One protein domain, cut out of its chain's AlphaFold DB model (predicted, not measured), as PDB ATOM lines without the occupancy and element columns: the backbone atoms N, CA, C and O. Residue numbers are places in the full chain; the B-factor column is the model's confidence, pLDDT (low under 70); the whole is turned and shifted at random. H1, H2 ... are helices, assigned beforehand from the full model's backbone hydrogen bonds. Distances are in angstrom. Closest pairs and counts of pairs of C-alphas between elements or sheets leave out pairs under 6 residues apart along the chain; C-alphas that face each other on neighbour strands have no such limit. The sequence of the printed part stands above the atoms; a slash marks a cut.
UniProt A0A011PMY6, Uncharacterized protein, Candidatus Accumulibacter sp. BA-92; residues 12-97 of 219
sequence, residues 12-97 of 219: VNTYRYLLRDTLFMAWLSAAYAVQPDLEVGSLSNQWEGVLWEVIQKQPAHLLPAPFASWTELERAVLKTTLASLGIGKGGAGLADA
ATOM      1  N   VAL A  12      83.343   2.317 104.583       83.44
ATOM      2  CA  VAL A  12      81.964   1.824 104.689       83.44
ATOM      3  C   VAL A  12      81.342   1.722 103.303       83.44
ATOM      4  O   VAL A  12      80.788   0.685 102.941       83.44
ATOM      5  N   ASN A  13      81.472   2.768 102.494       82.44
ATOM      6  CA  ASN A  13      80.969   2.792 101.129       82.44
ATOM      7  C   ASN A  13      81.691   1.752 100.254       82.44
ATOM      8  O   ASN A  13      81.054   0.961  99.564       82.44
ATOM      9  N   THR A  14      83.020   1.658 100.357       84.88
ATOM     10  CA  THR A  14      83.793   0.636  99.629       84.88
ATOM     11  C   THR A  14      83.352  -0.775 100.024       84.88
ATOM     12  O   THR A  14      83.138  -1.603  99.143       84.88
ATOM     13  N   TYR A  15      83.150  -1.036 101.321       89.94
ATOM     14  CA  TYR A  15      82.648  -2.320 101.812       89.94
ATOM     15  C   TYR A  15      81.263  -2.643 101.249       89.94
ATOM     16  O   TYR A  15      81.077  -3.721 100.694       89.94
ATOM     17  N   ARG A  16      80.311  -1.701 101.326       90.62
ATOM     18  CA  ARG A  16      78.938  -1.868 100.810       90.62
ATOM     19  C   ARG A  16      78.929  -2.280  99.340       90.62
ATOM     20  O   ARG A  16      78.264  -3.247  98.974       90.62
ATOM     21  N   TYR A  17      79.698  -1.582  98.507       89.56
ATOM     22  CA  TYR A  17      79.767  -1.869  97.073       89.56
ATOM     23  C   TYR A  17      80.540  -3.156  96.766       89.56
ATOM     24  O   TYR A  17      80.115  -3.915  95.899       89.56
ATOM     25  N   LEU A  18      81.630  -3.452  97.482       92.44
ATOM     26  CA  LEU A  18      82.341  -4.726  97.320       92.44
ATOM     27  C   LEU A  18      81.475  -5.915  97.732       92.44
ATOM     28  O   LEU A  18      81.482  -6.934  97.045       92.44
ATOM     29  N   LEU A  19      80.722  -5.789  98.824       94.31
ATOM     30  CA  LEU A  19      79.807  -6.821  99.292       94.31
ATOM     31  C   LEU A  19      78.708  -7.074  98.260       94.31
ATOM     32  O   LEU A  19      78.465  -8.224  97.897       94.31
ATOM     33  N   ARG A  20      78.109  -5.997  97.733       93.06
ATOM     34  CA  ARG A  20      77.155  -6.062  96.623       93.06
ATOM     35  C   ARG A  20      77.739  -6.806  95.436       93.06
ATOM     36  O   ARG A  20      77.157  -7.792  95.002       93.06
ATOM     37  N   ASP A  21      78.874  -6.348  94.925       90.75
ATOM     38  CA  ASP A  21      79.466  -6.915  93.716       90.75
ATOM     39  C   ASP A  21      79.837  -8.386  93.935       90.75
ATOM     40  O   ASP A  21      79.560  -9.220  93.081       90.75
ATOM     41  N   THR A  22      80.375  -8.731  95.108       93.06
ATOM     42  CA  THR A  22      80.715 -10.118  95.466       93.06
ATOM     43  C   THR A  22      79.483 -11.022  95.451       93.06
ATOM     44  O   THR A  22      79.507 -12.083  94.828       93.06
ATOM     45  N   LEU A  23      78.397 -10.606  96.108       94.31
ATOM     46  CA  LEU A  23      77.183 -11.414  96.218       94.31
ATOM     47  C   LEU A  23      76.438 -11.514  94.887       94.31
ATOM     48  O   LEU A  23      76.114 -12.616  94.453       94.31
ATOM     49  N   PHE A  24      76.220 -10.394  94.197       91.62
ATOM     50  CA  PHE A  24      75.500 -10.399  92.923       91.62
ATOM     51  C   PHE A  24      76.258 -11.175  91.842       91.62
ATOM     52  O   PHE A  24      75.638 -11.961  91.128       91.62
ATOM     53  N   MET A  25      77.585 -11.036  91.750       89.62
ATOM     54  CA  MET A  25      78.375 -11.825  90.796       89.62
ATOM     55  C   MET A  25      78.328 -13.320  91.123       89.62
ATOM     56  O   MET A  25      78.244 -14.140  90.211       89.62
ATOM     57  N   ALA A  26      78.326 -13.690  92.406       93.31
ATOM     58  CA  ALA A  26      78.174 -15.083  92.808       93.31
ATOM     59  C   ALA A  26      76.786 -15.646  92.464       93.31
ATOM     60  O   ALA A  26      76.693 -16.731  91.891       93.31
ATOM     61  N   TRP A  27      75.711 -14.914  92.762       92.88
ATOM     62  CA  TRP A  27      74.340 -15.354  92.482       92.88
ATOM     63  C   TRP A  27      74.035 -15.446  90.987       92.88
ATOM     64  O   TRP A  27      73.263 -16.302  90.567       92.88
ATOM     65  N   LEU A  28      74.676 -14.605  90.177       91.31
ATOM     66  CA  LEU A  28      74.531 -14.604  88.722       91.31
ATOM     67  C   LEU A  28      75.545 -15.515  88.012       91.31
ATOM     68  O   LEU A  28      75.485 -15.658  86.793       91.31
ATOM     69  N   SER A  29      76.460 -16.158  88.745       91.44
ATOM     70  CA  SER A  29      77.565 -16.936  88.163       91.44
ATOM     71  C   SER A  29      77.103 -18.045  87.212       91.44
ATOM     72  O   SER A  29      77.689 -18.218  86.147       91.44
ATOM     73  N   ALA A  30      76.018 -18.753  87.544       91.19
ATOM     74  CA  ALA A  30      75.453 -19.792  86.684       91.19
ATOM     75  C   ALA A  30      74.914 -19.226  85.359       91.19
ATOM     76  O   ALA A  30      75.080 -19.850  84.314       91.19
ATOM     77  N   ALA A  31      74.318 -18.030  85.384       91.44
ATOM     78  CA  ALA A  31      73.842 -17.361  84.178       91.44
ATOM     79  C   ALA A  31      75.018 -16.929  83.290       91.44
ATOM     80  O   ALA A  31      75.016 -17.219  82.096       91.44
ATOM     81  N   TYR A  32      76.065 -16.344  83.883       91.31
ATOM     82  CA  TYR A  32      77.292 -15.981  83.162       91.31
ATOM     83  C   TYR A  32      78.048 -17.187  82.588       91.31
ATOM     84  O   TYR A  32      78.694 -17.067  81.551       91.31
ATOM     85  N   ALA A  33      77.966 -18.357  83.228       93.19
ATOM     86  CA  ALA A  33      78.572 -19.581  82.706       93.19
ATOM     87  C   ALA A  33      77.878 -20.085  81.428       93.19
ATOM     88  O   ALA A  33      78.535 -20.652  80.559       93.19
ATOM     89  N   VAL A  34      76.561 -19.880  81.314       95.50
ATOM     90  CA  VAL A  34      75.769 -20.265  80.133       95.50
ATOM     91  C   VAL A  34      75.837 -19.193  79.045       95.50
ATOM     92  O   VAL A  34      75.921 -19.525  77.864       95.50
ATOM     93  N   GLN A  35      75.825 -17.920  79.438       94.31
ATOM     94  CA  GLN A  35      75.852 -16.772  78.539       94.31
ATOM     95  C   GLN A  35      76.912 -15.755  79.008       94.31
ATOM     96  O   GLN A  35      76.611 -14.863  79.806       94.31
ATOM     97  N   PRO A  36      78.167 -15.877  78.532       91.06
ATOM     98  CA  PRO A  36      79.270 -15.017  78.973       91.06
ATOM     99  C   PRO A  36      79.106 -13.531  78.628       91.06
ATOM    100  O   PRO A  36      79.705 -12.681  79.283       91.06
ATOM    101  N   ASP A  37      78.312 -13.217  77.608       90.19
ATOM    102  CA  ASP A  37      77.993 -11.868  77.136       90.19
ATOM    103  C   ASP A  37      76.685 -11.313  77.730       90.19
ATOM    104  O   ASP A  37      76.180 -10.292  77.269       90.19
ATOM    105  N   LEU A  38      76.121 -11.965  78.756       87.62
ATOM    106  CA  LEU A  38      74.897 -11.514  79.415       87.62
ATOM    107  C   LEU A  38      75.063 -10.109  80.016       87.62
ATOM    108  O   LEU A  38      75.791  -9.899  80.987       87.62
ATOM    109  N   GLU A  39      74.295  -9.149  79.509       84.12
ATOM    110  CA  GLU A  39      74.206  -7.812  80.088       84.12
ATOM    111  C   GLU A  39      73.018  -7.731  81.055       84.12
ATOM    112  O   GLU A  39      71.869  -7.564  80.656       84.12
ATOM    113  N   VAL A  40      73.286  -7.806  82.361       76.25
ATOM    114  CA  VAL A  40      72.252  -7.719  83.420       76.25
ATOM    115  C   VAL A  40      71.737  -6.275  83.615       76.25
ATOM    116  O   VAL A  40      70.910  -5.993  84.481       76.25
ATOM    117  N   GLY A  41      72.192  -5.336  82.778       75.81
ATOM    118  CA  GLY A  41      71.893  -3.914  82.907       75.81
ATOM    119  C   GLY A  41      72.413  -3.328  84.224       75.81
ATOM    120  O   GLY A  41      73.280  -3.890  84.897       75.81
ATOM    121  N   SER A  42      71.896  -2.160  84.603       73.75
ATOM    122  CA  SER A  42      72.180  -1.577  85.913       73.75
ATOM    123  C   SER A  42      71.308  -2.226  86.984       73.75
ATOM    124  O   SER A  42      70.083  -2.247  86.850       73.75
ATOM    125  N   LEU A  43      71.918  -2.662  88.090       76.81
ATOM    126  CA  LEU A  43      71.166  -2.996  89.298       76.81
ATOM    127  C   LEU A  43      70.290  -1.804  89.711       76.81
ATOM    128  O   LEU A  43      70.734  -0.656  89.660       76.81
ATOM    129  N   SER A  44      69.058  -2.083  90.145       81.25
ATOM    130  CA  SER A  44      68.182  -1.064  90.735       81.25
ATOM    131  C   SER A  44      68.897  -0.352  91.882       81.25
ATOM    132  O   SER A  44      69.563  -1.006  92.685       81.25
ATOM    133  N   ASN A  45      68.689   0.960  92.031       79.56
ATOM    134  CA  ASN A  45      69.195   1.742  93.170       79.56
ATOM    135  C   ASN A  45      68.695   1.230  94.537       79.56
ATOM    136  O   ASN A  45      69.195   1.661  95.569       79.56
ATOM    137  N   GLN A  46      67.738   0.295  94.557       83.81
ATOM    138  CA  GLN A  46      67.226  -0.369  95.758       83.81
ATOM    139  C   GLN A  46      68.010  -1.633  96.159       83.81
ATOM    140  O   GLN A  46      67.580  -2.355  97.059       83.81
ATOM    141  N   TRP A  47      69.155  -1.920  95.524       88.75
ATOM    142  CA  TRP A  47      69.982  -3.100  95.822       88.75
ATOM    143  C   TRP A  47      70.346  -3.231  97.309       88.75
ATOM    144  O   TRP A  47      70.507  -4.343  97.807       88.75
ATOM    145  N   GLU A  48      70.424  -2.115  98.038       88.06
ATOM    146  CA  GLU A  48      70.722  -2.116  99.473       88.06
ATOM    147  C   GLU A  48      69.649  -2.778 100.323       88.06
ATOM    148  O   GLU A  48      69.994  -3.470 101.274       88.06
ATOM    149  N   GLY A  49      68.370  -2.636  99.968       90.81
ATOM    150  CA  GLY A  49      67.288  -3.287 100.708       90.81
ATOM    151  C   GLY A  49      67.407  -4.810 100.645       90.81
ATOM    152  O   GLY A  49      67.268  -5.492 101.656       90.81
ATOM    153  N   VAL A  50      67.752  -5.339  99.467       90.38
ATOM    154  CA  VAL A  50      67.977  -6.778  99.269       90.38
ATOM    155  C   VAL A  50      69.183  -7.251 100.076       90.38
ATOM    156  O   VAL A  50      69.087  -8.239 100.799       90.38
ATOM    157  N   LEU A  51      70.314  -6.544  99.990       92.81
ATOM    158  CA  LEU A  51      71.511  -6.941 100.732       92.81
ATOM    159  C   LEU A  51      71.332  -6.840 102.242       92.81
ATOM    160  O   LEU A  51      71.833  -7.702 102.956       92.81
ATOM    161  N   TRP A  52      70.617  -5.825 102.727       93.69
ATOM    162  CA  TRP A  52      70.332  -5.672 104.149       93.69
ATOM    163  C   TRP A  52      69.583  -6.888 104.692       93.69
ATOM    164  O   TRP A  52      70.016  -7.496 105.667       93.69
ATOM    165  N   GLU A  53      68.516  -7.312 104.011       95.25
ATOM    166  CA  GLU A  53      67.762  -8.514 104.374       95.25
ATOM    167  C   GLU A  53      68.631  -9.777 104.350       95.25
ATOM    168  O   GLU A  53      68.570 -10.590 105.273       95.25
ATOM    169  N   VAL A  54      69.467  -9.936 103.322       95.31
ATOM    170  CA  VAL A  54      70.357 -11.096 103.181       95.31
ATOM    171  C   VAL A  54      71.398 -11.148 104.296       95.31
ATOM    172  O   VAL A  54      71.597 -12.209 104.881       95.31
ATOM    173  N   ILE A  55      72.038 -10.027 104.625       94.50
ATOM    174  CA  ILE A  55      73.074  -9.969 105.663       94.50
ATOM    175  C   ILE A  55      72.487 -10.121 107.067       94.50
ATOM    176  O   ILE A  55      73.139 -10.701 107.931       94.50
ATOM    177  N   GLN A  56      71.250  -9.672 107.293       96.38
ATOM    178  CA  GLN A  56      70.557  -9.868 108.569       96.38
ATOM    179  C   GLN A  56      70.074 -11.311 108.755       96.38
ATOM    180  O   GLN A  56      70.193 -11.876 109.839       96.38
ATOM    181  N   LYS A  57      69.510 -11.922 107.704       97.50
ATOM    182  CA  LYS A  57      68.924 -13.273 107.781       97.50
ATOM    183  C   LYS A  57      69.925 -14.389 107.525       97.50
ATOM    184  O   LYS A  57      69.657 -15.527 107.899       97.50
ATOM    185  N   GLN A  58      71.030 -14.082 106.853       97.31
ATOM    186  CA  GLN A  58      72.115 -15.009 106.542       97.31
ATOM    187  C   GLN A  58      71.627 -16.375 106.011       97.31
ATOM    188  O   GLN A  58      72.031 -17.428 106.514       97.31
ATOM    189  N   PRO A  59      70.740 -16.413 104.996       97.50
ATOM    190  CA  PRO A  59      70.157 -17.669 104.543       97.50
ATOM    191  C   PRO A  59      71.220 -18.569 103.905       97.50
ATOM    192  O   PRO A  59      71.908 -18.170 102.968       97.50
ATOM    193  N   ALA A  60      71.333 -19.816 104.370       96.31
ATOM    194  CA  ALA A  60      72.389 -20.739 103.939       96.31
ATOM    195  C   ALA A  60      72.448 -20.960 102.412       96.31
ATOM    196  O   ALA A  60      73.529 -21.113 101.858       96.31
ATOM    197  N   HIS A  61      71.304 -20.926 101.720       94.62
ATOM    198  CA  HIS A  61      71.229 -21.143 100.271       94.62
ATOM    199  C   HIS A  61      71.692 -19.946  99.421       94.62
ATOM    200  O   HIS A  61      71.860 -20.105  98.216       94.62
ATOM    201  N   LEU A  62      71.883 -18.759 100.014       96.12
ATOM    202  CA  LEU A  62      72.457 -17.597  99.321       96.12
ATOM    203  C   LEU A  62      73.929 -17.372  99.665       96.12
ATOM    204  O   LEU A  62      74.519 -16.443  99.115       96.12
ATOM    205  N   LEU A  63      74.523 -18.184 100.547       97.12
ATOM    206  CA  LEU A  63      75.949 -18.113 100.847       97.12
ATOM    207  C   LEU A  63      76.748 -18.652  99.646       97.12
ATOM    208  O   LEU A  63      76.621 -19.832  99.315       97.12
ATOM    209  N   PRO A  64      77.582 -17.830  98.988       94.81
ATOM    210  CA  PRO A  64      78.419 -18.292  97.891       94.81
ATOM    211  C   PRO A  64      79.496 -19.284  98.333       94.81
ATOM    212  O   PRO A  64      80.176 -19.076  99.339       94.81
ATOM    213  N   ALA A  65      79.754 -20.298  97.505       91.50
ATOM    214  CA  ALA A  65      81.009 -21.040  97.578       91.50
ATOM    215  C   ALA A  65      82.200 -20.104  97.253       91.50
ATOM    216  O   ALA A  65      82.045 -19.189  96.440       91.50
ATOM    217  N   PRO A  66      83.395 -20.311  97.837       92.75
ATOM    218  CA  PRO A  66      83.792 -21.422  98.708       92.75
ATOM    219  C   PRO A  66      83.626 -21.142 100.214       92.75
ATOM    220  O   PRO A  66      84.212 -21.857 101.021       92.75
ATOM    221  N   PHE A  67      82.890 -20.100 100.613       96.62
ATOM    222  CA  PHE A  67      82.829 -19.688 102.016       96.62
ATOM    223  C   PHE A  67      82.036 -20.686 102.869       96.62
ATOM    224  O   PHE A  67      80.931 -21.086 102.505       96.62
ATOM    225  N   ALA A  68      82.575 -21.056 104.033       96.31
ATOM    226  CA  ALA A  68      81.926 -21.979 104.962       96.31
ATOM    227  C   ALA A  68      80.891 -21.287 105.867       96.31
ATOM    228  O   ALA A  68      80.063 -21.948 106.491       96.31
ATOM    229  N   SER A  69      80.938 -19.954 105.970       97.69
ATOM    230  CA  SER A  69      79.975 -19.154 106.733       97.69
ATOM    231  C   SER A  69      79.864 -17.725 106.197       97.69
ATOM    232  O   SER A  69      80.787 -17.215 105.562       97.69
ATOM    233  N   TRP A  70      78.763 -17.043 106.524       97.62
ATOM    234  CA  TRP A  70      78.586 -15.616 106.232       97.62
ATOM    235  C   TRP A  70      79.680 -14.752 106.861       97.62
ATOM    236  O   TRP A  70      80.271 -13.925 106.175       97.62
ATOM    237  N   THR A  71      80.056 -15.033 108.111       97.44
ATOM    238  CA  THR A  71      81.170 -14.359 108.795       97.44
ATOM    239  C   THR A  71      82.491 -14.472 108.031       97.44
ATOM    240  O   THR A  71      83.305 -13.545 108.041       97.44
ATOM    241  N   GLU A  72      82.749 -15.612 107.383       97.62
ATOM    242  CA  GLU A  72      83.951 -15.799 106.569       97.62
ATOM    243  C   GLU A  72      83.914 -14.930 105.308       97.62
ATOM    244  O   GLU A  72      84.898 -14.240 105.022       97.62
ATOM    245  N   LEU A  73      82.772 -14.900 104.614       97.38
ATOM    246  CA  LEU A  73      82.548 -14.028 103.461       97.38
ATOM    247  C   LEU A  73      82.717 -12.556 103.844       97.38
ATOM    248  O   LEU A  73      83.511 -11.849 103.224       97.38
ATOM    249  N   GLU A  74      82.034 -12.091 104.892       96.06
ATOM    250  CA  GLU A  74      82.100 -10.698 105.350       96.06
ATOM    251  C   GLU A  74      83.533 -10.305 105.732       96.06
ATOM    252  O   GLU A  74      84.021  -9.237 105.356       96.06
ATOM    253  N   ARG A  75      84.272 -11.205 106.394       96.25
ATOM    254  CA  ARG A  75      85.691 -10.996 106.711       96.25
ATOM    255  C   ARG A  75      86.557 -10.922 105.455       96.25
ATOM    256  O   ARG A  75      87.492 -10.121 105.420       96.25
ATOM    257  N   ALA A  76      86.296 -11.748 104.446       96.38
ATOM    258  CA  ALA A  76      87.033 -11.723 103.186       96.38
ATOM    259  C   ALA A  76      86.774 -10.421 102.408       96.38
ATOM    260  O   ALA A  76      87.722  -9.773 101.947       96.38
ATOM    261  N   VAL A  77      85.515  -9.981 102.344       95.19
ATOM    262  CA  VAL A  77      85.124  -8.700 101.738       95.19
ATOM    263  C   VAL A  77      85.744  -7.528 102.502       95.19
ATOM    264  O   VAL A  77      86.314  -6.627 101.885       95.19
ATOM    265  N   LEU A  78      85.736  -7.555 103.838       92.56
ATOM    266  CA  LEU A  78      86.375  -6.529 104.664       92.56
ATOM    267  C   LEU A  78      87.889  -6.468 104.429       92.56
ATOM    268  O   LEU A  78      88.433  -5.388 104.213       92.56
ATOM    269  N   LYS A  79      88.583  -7.612 104.397       91.62
ATOM    270  CA  LYS A  79      90.019  -7.661 104.071       91.62
ATOM    271  C   LYS A  79      90.306  -7.057 102.697       91.62
ATOM    272  O   LYS A  79      91.246  -6.278 102.558       91.62
ATOM    273  N   THR A  80      89.477  -7.379 101.708       90.75
ATOM    274  CA  THR A  80      89.589  -6.835 100.347       90.75
ATOM    275  C   THR A  80      89.363  -5.326 100.338       90.75
ATOM    276  O   THR A  80      90.127  -4.589  99.718       90.75
ATOM    277  N   THR A  81      88.373  -4.856 101.096       87.75
ATOM    278  CA  THR A  81      88.070  -3.434 101.284       87.75
ATOM    279  C   THR A  81      89.286  -2.693 101.829       87.75
ATOM    280  O   THR A  81      89.773  -1.758 101.197       87.75
ATOM    281  N   LEU A  82      89.829  -3.152 102.958       85.25
ATOM    282  CA  LEU A  82      90.990  -2.536 103.600       85.25
ATOM    283  C   LEU A  82      92.216  -2.545 102.677       85.25
ATOM    284  O   LEU A  82      92.869  -1.516 102.515       85.25
ATOM    285  N   ALA A  83      92.482  -3.668 102.003       84.94
ATOM    286  CA  ALA A  83      93.593  -3.787 101.064       84.94
ATOM    287  C   ALA A  83      93.452  -2.841  99.859       84.94
ATOM    288  O   ALA A  83      94.439  -2.224  99.450       84.94
ATOM    289  N   SER A  84      92.237  -2.693  99.315       80.69
ATOM    290  CA  SER A  84      91.948  -1.778  98.199       80.69
ATOM    291  C   SER A  84      92.170  -0.310  98.571       80.69
ATOM    292  O   SER A  84      92.521   0.501  97.716       80.69
ATOM    293  N   LEU A  85      92.037   0.003  99.861       76.81
ATOM    294  CA  LEU A  85      92.262   1.325 100.438       76.81
ATOM    295  C   LEU A  85      93.695   1.494 100.972       76.81
ATOM    296  O   LEU A  85      94.017   2.533 101.534       76.81
ATOM    297  N   GLY A  86      94.570   0.497 100.787       77.06
ATOM    298  CA  GLY A  86      95.972   0.546 101.215       77.06
ATOM    299  C   GLY A  86      96.193   0.390 102.722       77.06
ATOM    300  O   GLY A  86      97.311   0.577 103.194       77.06
ATOM    301  N   ILE A  87      95.161   0.021 103.475       76.75
ATOM    302  CA  ILE A  87      95.186  -0.061 104.939       76.75
ATOM    303  C   ILE A  87      95.885  -1.345 105.371       76.75
ATOM    304  O   ILE A  87      95.669  -2.408 104.788       76.75
ATOM    305  N   GLY A  88      96.746  -1.246 106.386       71.12
ATOM    306  CA  GLY A  88      97.611  -2.340 106.826       71.12
ATOM    307  C   GLY A  88      98.905  -2.484 106.016       71.12
ATOM    308  O   GLY A  88      99.753  -3.301 106.377       71.12
ATOM    309  N   LYS A  89      99.120  -1.686 104.957       68.75
ATOM    310  CA  LYS A  89     100.437  -1.579 104.307       68.75
ATOM    311  C   LYS A  89     101.340  -0.658 105.132       68.75
ATOM    312  O   LYS A  89     100.955   0.456 105.462       68.75
ATOM    313  N   GLY A  90     102.548  -1.121 105.462       67.06
ATOM    314  CA  GLY A  90     103.550  -0.311 106.169       67.06
ATOM    315  C   GLY A  90     103.244  -0.019 107.646       67.06
ATOM    316  O   GLY A  90     103.841   0.892 108.203       67.06
ATOM    317  N   GLY A  91     102.333  -0.770 108.280       64.62
ATOM    318  CA  GLY A  91     101.991  -0.609 109.702       64.62
ATOM    319  C   GLY A  91     100.915   0.439 110.005       64.62
ATOM    320  O   GLY A  91     100.518   0.557 111.159       64.62
ATOM    321  N   ALA A  92     100.406   1.146 108.991       65.00
ATOM    322  CA  ALA A  92      99.304   2.095 109.139       65.00
ATOM    323  C   ALA A  92      97.986   1.371 109.469       65.00
ATOM    324  O   ALA A  92      97.540   0.485 108.723       65.00
ATOM    325  N   GLY A  93      97.372   1.741 110.593       68.81
ATOM    326  CA  GLY A  93      96.084   1.222 111.041       68.81
ATOM    327  C   GLY A  93      94.896   1.946 110.404       68.81
ATOM    328  O   GLY A  93      95.047   2.862 109.604       68.81
ATOM    329  N   LEU A  94      93.679   1.556 110.795       68.81
ATOM    330  CA  LEU A  94      92.443   2.223 110.358       68.81
ATOM    331  C   LEU A  94      92.395   3.701 110.783       68.81
ATOM    332  O   LEU A  94      91.828   4.524 110.077       68.81
ATOM    333  N   ALA A  95      92.992   4.029 111.931       68.50
ATOM    334  CA  ALA A  95      93.086   5.396 112.441       68.50
ATOM    335  C   ALA A  95      94.049   6.271 111.619       68.50
ATOM    336  O   ALA A  95      93.853   7.479 111.527       68.50
ATOM    337  N   ASP A  96      95.045   5.646 110.990       65.88
ATOM    338  CA  ASP A  96      96.012   6.299 110.103       65.88
ATOM    339  C   ASP A  96      95.546   6.269 108.641       65.88
ATOM    340  O   ASP A  96      96.206   6.817 107.756       65.88
ATOM    341  N   ALA A  97      94.428   5.587 108.372       64.88
ATOM    342  CA  ALA A  97      93.902   5.419 107.037       64.88
ATOM    343  C   ALA A  97      93.403   6.755 106.505       64.88
ATOM    344  O   ALA A  97      92.578   7.452 107.099       64.88
TER     345      ALA A  97
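What this domain is: This is residues 12 to 97 of the 219 residues of an uncharacterized protein of Candidatus Accumulibacter sp. BA-92 (UniProt A0A011PMY6). Two long helices, H1 and H4, make an open V, meeting where H1 begins and H4 ends; the link of residues 58 to 69 passes across the open end of the V, and H3 stands beside H1, about perpendicular to it. The short H2 follows at the far end of H1, and the tail of residues 85 to 97 extends at the opposite end of the elongated whole. The printed part has 86 residues, with four named helices in the order H1, H2, H3, H4 and no named strand; its class is all helix. It is only just loose, close to compact, with a radius of gyration of the C-alphas of 14.8 A, and it spans 44 by 28 by 26 A.

How they stand to each other: H1, residues 12 to 27, touches H4, residues 70 to 84, and their closest C-alphas are those of Tyr 15 and Thr 81, 5.6 A apart. The two run opposite ways at a steep tilt of 56 degrees. H2, residues 29 to 34, and H1 meet only through their link. H3, residues 47 to 57, is close to H1 but not clearly touching, the closest C-alphas being those of Arg 20 and Leu 51, 7.0 A apart. The lines of H1 and H3 are about perpendicular, at 82 degrees. H3 is close to H4 but not clearly touching, with the C-alphas of Ile 55 and Trp 70 closest at 7.9 A. H3 and H4 run opposite ways at a steep tilt of 46 degrees. H2 is apart from H3 and from H4. In H1, H2, H3 and H4 every O i to N i+4 pair is within hydrogen-bond range.

Where its parts are: H1 begins with C-alpha 12 at (81.964, 1.824, 104.689) and is 22.4 A long from first to last C-alpha. H2, from Ser 29 to Val 34, measures 8.9 A. H3, from Trp 47 to Lys 57, measures 15.7 A and begins with C-alpha 47 at (69.982, -3.100, 95.822). H4, from Trp 70 to Ser 84, measures 20.8 A and ends with C-alpha 84 at (91.948, -1.778, 98.199).

The domain as a whole: The two C-alphas farthest apart are those of Val 34 and Asp 96, at 44.9 A. The printed part has no cut. The link from H1 to H2 is tight, with 1 residue; those from H2 to H3 and from H3 to H4 are long, with 12 residues each. The mean pLDDT of the printed part is 87.8, and residues 89 to 97 are under 70.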